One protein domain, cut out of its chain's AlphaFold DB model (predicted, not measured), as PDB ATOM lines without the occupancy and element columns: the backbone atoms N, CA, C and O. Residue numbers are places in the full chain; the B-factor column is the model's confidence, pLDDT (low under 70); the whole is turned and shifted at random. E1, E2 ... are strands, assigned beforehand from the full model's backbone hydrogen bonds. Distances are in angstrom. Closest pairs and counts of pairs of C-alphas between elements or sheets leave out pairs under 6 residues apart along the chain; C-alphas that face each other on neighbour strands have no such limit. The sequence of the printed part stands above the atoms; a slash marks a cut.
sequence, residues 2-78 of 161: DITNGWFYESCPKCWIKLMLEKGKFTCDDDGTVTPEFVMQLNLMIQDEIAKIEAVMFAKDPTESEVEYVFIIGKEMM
ATOM      1  N   ASP A   2     148.459 182.536 165.685       36.59
ATOM      2  CA  ASP A   2     149.365 182.558 164.534       36.59
ATOM      3  C   ASP A   2     150.216 183.823 164.627       36.59
ATOM      4  O   ASP A   2     149.775 184.913 164.288       36.59
ATOM      5  N   ILE A   3     151.417 183.675 165.178       37.66
ATOM      6  CA  ILE A   3     152.446 184.724 165.284       37.66
ATOM      7  C   ILE A   3     153.388 184.709 164.071       37.66
ATOM      8  O   ILE A   3     154.525 185.172 164.140       37.66
ATOM      9  N   THR A   4     152.931 184.185 162.931       48.53
ATOM     10  CA  THR A   4     153.639 184.224 161.644       48.53
ATOM     11  C   THR A   4     153.574 185.626 161.040       48.53
ATOM     12  O   THR A   4     153.167 185.826 159.901       48.53
ATOM     13  N   ASN A   5     154.021 186.629 161.792       57.41
ATOM     14  CA  ASN A   5     154.031 188.019 161.352       57.41
ATOM     15  C   ASN A   5     155.058 188.255 160.223       57.41
ATOM     16  O   ASN A   5     155.177 189.367 159.725       57.41
ATOM     17  N   GLY A   6     155.808 187.220 159.810       72.06
ATOM     18  CA  GLY A   6     156.786 187.285 158.722       72.06
ATOM     19  C   GLY A   6     158.021 188.122 159.054       72.06
ATOM     20  O   GLY A   6     158.775 188.461 158.151       72.06
ATOM     21  N   TRP A   7     158.210 188.467 160.330       80.94
ATOM     22  CA  TRP A   7     159.290 189.346 160.784       80.94
ATOM     23  C   TRP A   7     160.642 188.667 160.832       80.94
ATOM     24  O   TRP A   7     161.644 189.356 160.866       80.94
ATOM     25  N   PHE A   8     160.677 187.340 160.859       85.81
ATOM     26  CA  PHE A   8     161.912 186.576 160.852       85.81
ATOM     27  C   PHE A   8     161.869 185.569 159.716       85.81
ATOM     28  O   PHE A   8     160.804 185.030 159.396       85.81
ATOM     29  N   TYR A   9     163.027 185.309 159.124       89.25
ATOM     30  CA  TYR A   9     163.210 184.226 158.173       89.25
ATOM     31  C   TYR A   9     164.503 183.472 158.460       89.25
ATOM     32  O   TYR A   9     165.473 184.021 158.979       89.25
ATOM     33  N   GLU A  10     164.503 182.195 158.108       91.81
ATOM     34  CA  GLU A  10     165.656 181.318 158.216       91.81
ATOM     35  C   GLU A  10     166.644 181.577 157.077       91.81
ATOM     36  O   GLU A  10     166.264 181.636 155.904       91.81
ATOM     37  N   SER A  11     167.925 181.723 157.407       92.88
ATOM     38  CA  SER A  11     168.977 182.078 156.458       92.88
ATOM     39  C   SER A  11     170.237 181.217 156.588       92.88
ATOM     40  O   SER A  11     170.540 180.659 157.645       92.88
ATOM     41  N   CYS A  12     170.959 181.137 155.468       94.00
ATOM     42  CA  CYS A  12     172.365 180.775 155.317       94.00
ATOM     43  C   CYS A  12     173.303 181.327 156.408       94.00
ATOM     44  O   CYS A  12     173.666 182.483 156.219       94.00
ATOM     45  N   PRO A  13     173.814 180.618 157.442       90.94
ATOM     46  CA  PRO A  13     174.825 181.225 158.329       90.94
ATOM     47  C   PRO A  13     176.123 181.634 157.603       90.94
ATOM     48  O   PRO A  13     176.919 182.407 158.128       90.94
ATOM     49  N   LYS A  14     176.372 181.089 156.405       91.50
ATOM     50  CA  LYS A  14     177.569 181.381 155.604       91.50
ATOM     51  C   LYS A  14     177.293 182.318 154.434       91.50
ATOM     52  O   LYS A  14     178.031 183.278 154.239       91.50
ATOM     53  N   CYS A  15     176.265 182.018 153.639       91.06
ATOM     54  CA  CYS A  15     175.957 182.750 152.407       91.06
ATOM     55  C   CYS A  15     174.782 183.727 152.541       91.06
ATOM     56  O   CYS A  15     174.526 184.482 151.609       91.06
ATOM     57  N   TRP A  16     174.063 183.714 153.670       88.06
ATOM     58  CA  TRP A  16     172.966 184.637 153.989       88.06
ATOM     59  C   TRP A  16     171.735 184.572 153.083       88.06
ATOM     60  O   TRP A  16     170.813 185.380 153.204       88.06
ATOM     61  N   ILE A  17     171.674 183.571 152.207       90.94
ATOM     62  CA  ILE A  17     170.514 183.318 151.357       90.94
ATOM     63  C   ILE A  17     169.367 182.791 152.222       90.94
ATOM     64  O   ILE A  17     169.570 181.969 153.119       90.94
ATOM     65  N   LYS A  18     168.150 183.267 151.948       91.31
ATOM     66  CA  LYS A  18     166.929 182.773 152.585       91.31
ATOM     67  C   LYS A  18     166.749 181.284 152.289       91.31
ATOM     68  O   LYS A  18     166.733 180.873 151.132       91.31
ATOM     69  N   LEU A  19     166.592 180.497 153.343       92.69
ATOM     70  CA  LEU A  19     166.439 179.054 153.261       92.69
ATOM     71  C   LEU A  19     164.966 178.682 153.128       92.69
ATOM     72  O   LEU A  19     164.079 179.342 153.669       92.69
ATOM     73  N   MET A  20     164.722 177.575 152.434       88.62
ATOM     74  CA  MET A  20     163.409 176.948 152.352       88.62
ATOM     75  C   MET A  20     163.436 175.644 153.146       88.62
ATOM     76  O   MET A  20     164.415 174.894 153.110       88.62
ATOM     77  N   LEU A  21     162.363 175.380 153.892       89.31
ATOM     78  CA  LEU A  21     162.224 174.135 154.636       89.31
ATOM     79  C   LEU A  21     161.793 173.015 153.683       89.31
ATOM     80  O   LEU A  21     160.654 172.990 153.216       89.31
ATOM     81  N   GLU A  22     162.668 172.040 153.457       91.62
ATOM     82  CA  GLU A  22     162.380 170.857 152.650       91.62
ATOM     83  C   GLU A  22     162.423 169.592 153.508       91.62
ATOM     84  O   GLU A  22     163.433 169.248 154.120       91.62
ATOM     85  N   LYS A  23     161.301 168.859 153.562       92.50
ATOM     86  CA  LYS A  23     161.184 167.592 154.318       92.50
ATOM     87  C   LYS A  23     161.621 167.723 155.791       92.50
ATOM     88  O   LYS A  23     162.190 166.793 156.361       92.50
ATOM     89  N   GLY A  24     161.361 168.881 156.402       92.19
ATOM     90  CA  GLY A  24     161.720 169.171 157.794       92.19
ATOM     91  C   GLY A  24     163.197 169.507 158.019       92.19
ATOM     92  O   GLY A  24     163.645 169.490 159.163       92.19
ATOM     93  N   LYS A  25     163.961 169.789 156.958       94.44
ATOM     94  CA  LYS A  25     165.362 170.220 157.030       94.44
ATOM     95  C   LYS A  25     165.557 171.510 156.242       94.44
ATOM     96  O   LYS A  25     164.870 171.734 155.251       94.44
ATOM     97  N   PHE A  26     166.507 172.331 156.673       93.69
ATOM     98  CA  PHE A  26     166.928 173.506 155.921       93.69
ATOM     99  C   PHE A  26     168.130 173.155 155.049       93.69
ATOM    100  O   PHE A  26     169.113 172.575 155.526       93.69
ATOM    101  N   THR A  27     168.036 173.482 153.765       94.75
ATOM    102  CA  THR A  27     169.069 173.187 152.773       94.75
ATOM    103  C   THR A  27     169.482 174.458 152.048       94.75
ATOM    104  O   THR A  27     168.634 175.230 151.608       94.75
ATOM    105  N   CYS A  28     170.789 174.663 151.953       94.69
ATOM    106  CA  CYS A  28     171.451 175.676 151.147       94.69
ATOM    107  C   CYS A  28     172.027 174.990 149.903       94.69
ATOM    108  O   CYS A  28     172.642 173.929 150.035       94.69
ATOM    109  N   ASP A  29     171.872 175.590 148.725       93.44
ATOM    110  CA  ASP A  29     172.375 175.011 147.470       93.44
ATOM    111  C   ASP A  29     173.905 174.857 147.475       93.44
ATOM    112  O   ASP A  29     174.430 173.861 146.980       93.44
ATOM    113  N   ASP A  30     174.611 175.794 148.114       93.88
ATOM    114  CA  ASP A  30     176.077 175.807 148.165       93.88
ATOM    115  C   ASP A  30     176.655 175.001 149.345       93.88
ATOM    116  O   ASP A  30     177.754 174.454 149.255       93.88
ATOM    117  N   ASP A  31     175.921 174.900 150.461       93.06
ATOM    118  CA  ASP A  31     176.420 174.331 151.728       93.06
ATOM    119  C   ASP A  31     175.749 173.011 152.145       93.06
ATOM    120  O   ASP A  31     176.151 172.383 153.129       93.06
ATOM    121  N   GLY A  32     174.720 172.569 151.420       93.56
ATOM    122  CA  GLY A  32     173.944 171.380 151.751       93.56
ATOM    123  C   GLY A  32     173.018 171.595 152.951       93.56
ATOM    124  O   GLY A  32     172.347 172.617 153.070       93.56
ATOM    125  N   THR A  33     172.908 170.601 153.839       95.06
ATOM    126  CA  THR A  33     172.054 170.724 155.036       95.06
ATOM    127  C   THR A  33     172.721 171.618 156.073       95.06
ATOM    128  O   THR A  33     173.823 171.318 156.530       95.06
ATOM    129  N   VAL A  34     172.023 172.672 156.487       95.69
ATOM    130  CA  VAL A  34     172.537 173.678 157.423       95.69
ATOM    131  C   VAL A  34     171.584 173.872 158.597       95.69
ATOM    132  O   VAL A  34     170.378 173.641 158.489       95.69
ATOM    133  N   THR A  35     172.127 174.320 159.726       95.19
ATOM    134  CA  THR A  35     171.321 174.900 160.803       95.19
ATOM    135  C   THR A  35     171.096 176.372 160.462       95.19
ATOM    136  O   THR A  35     172.088 177.076 160.270       95.19
ATOM    137  N   PRO A  36     169.845 176.840 160.334       93.12
ATOM    138  CA  PRO A  36     169.577 178.213 159.931       93.12
ATOM    139  C   PRO A  36     169.926 179.216 161.034       93.12
ATOM    140  O   PRO A  36     169.771 178.922 162.221       93.12
ATOM    141  N   GLU A  37     170.301 180.425 160.624       90.75
ATOM    142  CA  GLU A  37     170.249 181.621 161.470       90.75
ATOM    143  C   GLU A  37     168.958 182.395 161.186       90.75
ATOM    144  O   GLU A  37     168.516 182.475 160.037       90.75
ATOM    145  N   PHE A  38     168.343 182.961 162.225       86.19
ATOM    146  CA  PHE A  38     167.140 183.777 162.081       86.19
ATOM    147  C   PHE A  38     167.529 185.222 161.808       86.19
ATOM    148  O   PHE A  38     168.180 185.849 162.635       86.19
ATOM    149  N   VAL A  39     167.088 185.754 160.674       85.81
ATOM    150  CA  VAL A  39     167.280 187.159 160.314       85.81
ATOM    151  C   VAL A  39     165.944 187.868 160.419       85.81
ATOM    152  O   VAL A  39     164.937 187.392 159.888       85.81
ATOM    153  N   MET A  40     165.927 189.004 161.110       84.00
ATOM    154  CA  MET A  40     164.761 189.871 161.158       84.00
ATOM    155  C   MET A  40     164.633 190.623 159.830       84.00
ATOM    156  O   MET A  40     165.604 191.216 159.374       84.00
ATOM    157  N   GLN A  41     163.443 190.634 159.236       84.12
ATOM    158  CA  GLN A  41     163.064 191.467 158.101       84.12
ATOM    159  C   GLN A  41     161.836 192.300 158.472       84.12
ATOM    160  O   GLN A  41     160.752 191.763 158.698       84.12
ATOM    161  N   LEU A  42     161.985 193.622 158.477       79.44
ATOM    162  CA  LEU A  42     160.903 194.556 158.752       79.44
ATOM    163  C   LEU A  42     160.549 195.327 157.481       79.44
ATOM    164  O   LEU A  42     161.353 196.111 156.983       79.44
ATOM    165  N   ASN A  43     159.338 195.121 156.969       79.44
ATOM    166  CA  ASN A  43     158.807 195.906 155.858       79.44
ATOM    167  C   ASN A  43     158.039 197.105 156.432       79.44
ATOM    168  O   ASN A  43     157.041 196.932 157.134       79.44
ATOM    169  N   LEU A  44     158.514 198.314 156.151       76.25
ATOM    170  CA  LEU A  44     157.955 199.576 156.613       76.25
ATOM    171  C   LEU A  44     157.341 200.346 155.449       76.25
ATOM    172  O   LEU A  44     157.893 200.411 154.354       76.25
ATOM    173  N   MET A  45     156.211 200.988 155.717       75.62
ATOM    174  CA  MET A  45     155.588 201.945 154.815       75.62
ATOM    175  C   MET A  45     155.669 203.315 155.477       75.62
ATOM    176  O   MET A  45     154.965 203.584 156.447       75.62
ATOM    177  N   ILE A  46     156.569 204.154 154.981       76.31
ATOM    178  CA  ILE A  46     156.782 205.508 155.478       76.31
ATOM    179  C   ILE A  46     156.010 206.436 154.555       76.31
ATOM    180  O   ILE A  46     156.257 206.475 153.353       76.31
ATOM    181  N   GLN A  47     155.036 207.142 155.109       74.94
ATOM    182  CA  GLN A  47     154.194 208.053 154.354       74.94
ATOM    183  C   GLN A  47     154.181 209.407 155.049       74.94
ATOM    184  O   GLN A  47     153.915 209.482 156.248       74.94
ATOM    185  N   ASP A  48     154.443 210.457 154.282       77.94
ATOM    186  CA  ASP A  48     154.182 211.834 154.679       77.94
ATOM    187  C   ASP A  48     153.122 212.457 153.748       77.94
ATOM    188  O   ASP A  48     152.451 211.763 152.977       77.94
ATOM    189  N   GLU A  49     152.910 213.766 153.860       78.12
ATOM    190  CA  GLU A  49     151.941 214.495 153.031       78.12
ATOM    191  C   GLU A  49     152.324 214.537 151.539       78.12
ATOM    192  O   GLU A  49     151.495 214.894 150.704       78.12
ATOM    193  N   ILE A  50     153.572 214.207 151.199       73.56
ATOM    194  CA  ILE A  50     154.190 214.457 149.893       73.56
ATOM    195  C   ILE A  50     154.564 213.144 149.193       73.56
ATOM    196  O   ILE A  50     154.495 213.048 147.970       73.56
ATOM    197  N   ALA A  51     154.956 212.127 149.952       72.75
ATOM    198  CA  ALA A  51     155.558 210.911 149.456       72.75
ATOM    199  C   ALA A  51     155.129 209.692 150.270       72.75
ATOM    200  O   ALA A  51     154.842 209.732 151.468       72.75
ATOM    201  N   LYS A  52     155.148 208.558 149.577       77.81
ATOM    202  CA  LYS A  52     154.979 207.237 150.157       77.81
ATOM    203  C   LYS A  52     156.160 206.375 149.740       77.81
ATOM    204  O   LYS A  52     156.397 206.182 148.547       77.81
ATOM    205  N   ILE A  53     156.875 205.869 150.735       78.00
ATOM    206  CA  ILE A  53     158.093 205.079 150.608       78.00
ATOM    207  C   ILE A  53     157.858 203.711 151.235       78.00
ATOM    208  O   ILE A  53     157.390 203.592 152.365       78.00
ATOM    209  N   GLU A  54     158.217 202.673 150.497       75.75
ATOM    210  CA  GLU A  54     158.375 201.329 151.035       75.75
ATOM    211  C   GLU A  54     159.849 201.130 151.411       75.75
ATOM    212  O   GLU A  54     160.739 201.444 150.626       75.75
ATOM    213  N   ALA A  55     160.115 200.673 152.630       75.56
ATOM    214  CA  ALA A  55     161.458 200.425 153.138       75.56
ATOM    215  C   ALA A  55     161.527 199.013 153.722       75.56
ATOM    216  O   ALA A  55     160.572 198.549 154.338       75.56
ATOM    217  N   VAL A  56     162.659 198.330 153.547       78.19
ATOM    218  CA  VAL A  56     162.874 196.992 154.103       78.19
ATOM    219  C   VAL A  56     164.136 197.015 154.952       78.19
ATOM    220  O   VAL A  56     165.213 197.351 154.476       78.19
ATOM    221  N   MET A  57     164.010 196.676 156.227       76.81
ATOM    222  CA  MET A  57     165.131 196.642 157.162       76.81
ATOM    223  C   MET A  57     165.491 195.203 157.500       76.81
ATOM    224  O   MET A  57     164.593 194.377 157.660       76.81
ATOM    225  N   PHE A  58     166.785 194.923 157.655       79.56
ATOM    226  CA  PHE A  58     167.287 193.605 158.026       79.56
ATOM    227  C   PHE A  58     168.128 193.698 159.301       79.56
ATOM    228  O   PHE A  58     168.909 194.632 159.455       79.56
ATOM    229  N   ALA A  59     167.989 192.744 160.220       76.75
ATOM    230  CA  ALA A  59     168.861 192.654 161.393       76.75
ATOM    231  C   ALA A  59     169.229 191.197 161.678       76.75
ATOM    232  O   ALA A  59     168.353 190.330 161.706       76.75
ATOM    233  N   LYS A  60     170.525 190.939 161.886       70.31
ATOM    234  CA  LYS A  60     171.046 189.612 162.225       70.31
ATOM    235  C   LYS A  60     170.716 189.235 163.669       70.31
ATOM    236  O   LYS A  60     170.266 188.126 163.930       70.31
ATOM    237  N   ASP A  61     170.927 190.170 164.585       66.00
ATOM    238  CA  ASP A  61     170.716 189.966 166.007       66.00
ATOM    239  C   ASP A  61     169.859 191.124 166.542       66.00
ATOM    240  O   ASP A  61     170.310 192.265 166.548       66.00
ATOM    241  N   PRO A  62     168.595 190.886 166.931       54.19
ATOM    242  CA  PRO A  62     167.759 191.934 167.508       54.19
ATOM    243  C   PRO A  62     168.131 192.252 168.968       54.19
ATOM    244  O   PRO A  62     167.601 193.212 169.526       54.19
ATOM    245  N   THR A  63     168.979 191.436 169.605       55.59
ATOM    246  CA  THR A  63     169.432 191.620 170.991       55.59
ATOM    247  C   THR A  63     170.760 192.356 171.101       55.59
ATOM    248  O   THR A  63     170.961 193.079 172.078       55.59
ATOM    249  N   GLU A  64     171.631 192.247 170.100       53.81
ATOM    250  CA  GLU A  64     172.771 193.148 169.967       53.81
ATOM    251  C   GLU A  64     172.285 194.467 169.348       53.81
ATOM    252  O   GLU A  64     171.693 194.513 168.276       53.81
ATOM    253  N   SER A  65     172.492 195.576 170.057       49.34
ATOM    254  CA  SER A  65     172.027 196.926 169.692       49.34
ATOM    255  C   SER A  65     172.644 197.503 168.403       49.34
ATOM    256  O   SER A  65     172.446 198.680 168.097       49.34
ATOM    257  N   GLU A  66     173.385 196.699 167.645       51.00
ATOM    258  CA  GLU A  66     174.022 197.080 166.393       51.00
ATOM    259  C   GLU A  66     173.149 196.612 165.221       51.00
ATOM    260  O   GLU A  66     173.194 195.468 164.775       51.00
ATOM    261  N   VAL A  67     172.311 197.520 164.712       54.56
ATOM    262  CA  VAL A  67     171.605 197.302 163.442       54.56
ATOM    263  C   VAL A  67     172.654 197.300 162.333       54.56
ATOM    264  O   VAL A  67     173.130 198.355 161.925       54.56
ATOM    265  N   GLU A  68     173.032 196.109 161.876       51.75
ATOM    266  CA  GLU A  68     174.185 195.954 160.985       51.75
ATOM    267  C   GLU A  68     173.924 196.525 159.576       51.75
ATOM    268  O   GLU A  68     174.821 197.122 158.983       51.75
ATOM    269  N   TYR A  69     172.691 196.428 159.046       55.12
ATOM    270  CA  TYR A  69     172.382 196.906 157.690       55.12
ATOM    271  C   TYR A  69     170.949 197.440 157.523       55.12
ATOM    272  O   TYR A  69     169.962 196.735 157.723       55.12
ATOM    273  N   VAL A  70     170.821 198.679 157.037       55.31
ATOM    274  CA  VAL A  70     169.543 199.264 156.596       55.31
ATOM    275  C   VAL A  70     169.596 199.481 155.084       55.31
ATOM    276  O   VAL A  70     170.325 200.347 154.607       55.31
ATOM    277  N   PHE A  71     168.815 198.712 154.319       54.59
ATOM    278  CA  PHE A  71     168.690 198.883 152.868       54.59
ATOM    279  C   PHE A  71     167.364 199.568 152.522       54.59
ATOM    280  O   PHE A  71     166.309 198.944 152.484       54.59
ATOM    281  N   ILE A  72     167.396 200.867 152.224       52.97
ATOM    282  CA  ILE A  72     166.194 201.585 151.786       52.97
ATOM    283  C   ILE A  72     166.022 201.376 150.278       52.97
ATOM    284  O   ILE A  72     166.660 202.054 149.473       52.97
ATOM    285  N   ILE A  73     165.141 200.457 149.875       56.44
ATOM    286  CA  ILE A  73     164.671 200.378 148.484       56.44
ATOM    287  C   ILE A  73     163.519 201.372 148.323       56.44
ATOM    288  O   ILE A  73     162.353 200.997 148.270       56.44
ATOM    289  N   GLY A  74     163.846 202.664 148.281       53.09
ATOM    290  CA  GLY A  74     162.848 203.713 148.117       53.09
ATOM    291  C   GLY A  74     162.240 203.676 146.719       53.09
ATOM    292  O   GLY A  74     162.810 204.223 145.778       53.09
ATOM    293  N   LYS A  75     161.076 203.038 146.565       55.06
ATOM    294  CA  LYS A  75     160.247 203.217 145.371       55.06
ATOM    295  C   LYS A  75     159.327 204.408 145.609       55.06
ATOM    296  O   LYS A  75     158.339 204.286 146.328       55.06
ATOM    297  N   GLU A  76     159.664 205.556 145.024       57.66
ATOM    298  CA  GLU A  76     158.785 206.725 145.035       57.66
ATOM    299  C   GLU A  76     157.477 206.367 144.324       57.66
ATOM    300  O   GLU A  76     157.436 206.107 143.117       57.66
ATOM    301  N   MET A  77     156.396 206.295 145.091       55.09
ATOM    302  CA  MET A  77     155.068 206.065 144.545       55.09
ATOM    303  C   MET A  77     154.488 207.436 144.191       55.09
ATOM    304  O   MET A  77     153.823 208.052 145.019       55.09
ATOM    305  N   MET A  78     154.804 207.947 142.993       54.56
ATOM    306  CA  MET A  78     154.298 209.243 142.521       54.56
ATOM    307  C   MET A  78     152.765 209.289 142.610       54.56
ATOM    308  O   MET A  78     152.074 208.463 142.007       54.56
TER     309      MET A  78
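What this domain is: This is residues 2 to 78 of the 161 residues of the protein "Nucleic acid-binding protein" of Corchorus olitorius (UniProt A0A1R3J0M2). A long two-stranded hairpin, E4 and E5, makes most of the length of this elongated domain, and a small head of E1, the hairpin E2 and E3, and loops gathers round the end where E4 begins. The short strand E6 lies beside E5, and the low-confidence last residues run on from it. The printed part has 77 residues with no named helix and six named strands, E1 to E6 in chain order; the class is all strand, though named strands hold only 33 of the 77 residues. One sheet runs E1, E4, E5, E6, antiparallel from E1 to E5; the other is the antiparallel pair E2 and E3. The whole is loose, with a radius of gyration of the C-alphas of 15.4 A and spans of 48 by 29 by 27 A.

Where its parts are: Start at residue 2 and find C-alpha 8 at (161.912, 186.576, 160.852), where E1, residues 8 to 11, begins. E2 is residues 20 to 22, and E3 is residues 25 to 28, 10.1 A long. Find C-alpha 37 at (170.249, 181.621, 161.470); from there E4, residues 37 to 47, runs 31.7 A. E5, residues 52 to 59, runs 23.1 A. E6, residues 69 to 71, ends at C-alpha 71 at (168.690, 198.883, 152.868).

How they stand to each other: Look first at the hairpin E4 and E5, antiparallel at 162 degrees; N 44 and O 55 are 2.8 A apart, within hydrogen-bond range. The pairing of E4 is staggered: residues 37 to 40 pair with E1 and residues 40 to 47 with E5. E1 and E4 are antiparallel at 135 degrees, with N 9 and O 39 2.9 A apart. E6, an edge strand like E1, meets E5 only at a point, where C-alphas 57 and 70 face each other at 5.2 A. This sheet is only just strongly twisted, its C-alphas lying up to 4.4 A off the best plane. The hairpin E2 and E3 is antiparallel at 127 degrees, with N 22 and O 25 2.9 A apart. Residues 27 to 28 of E3 also pair, antiparallel, with residues 32 to 33. The closest C-alphas of E1 and E2, those of Glu 10 and Met 20, are 7.7 A apart. E1 and E3 are apart, but only just, at 8.2 A; E3 and E4 are apart too.

The domain as a whole: The two C-alphas farthest apart are those of Gly 32 and Glu 49, at 48.4 A. The printed part has no cut and no long link; the links E2 to E3 and E4 to E5 are tight. Mean pLDDT of the printed part is 76.3, and residues 2 to 5 and 61 to 78 of the model are under 70.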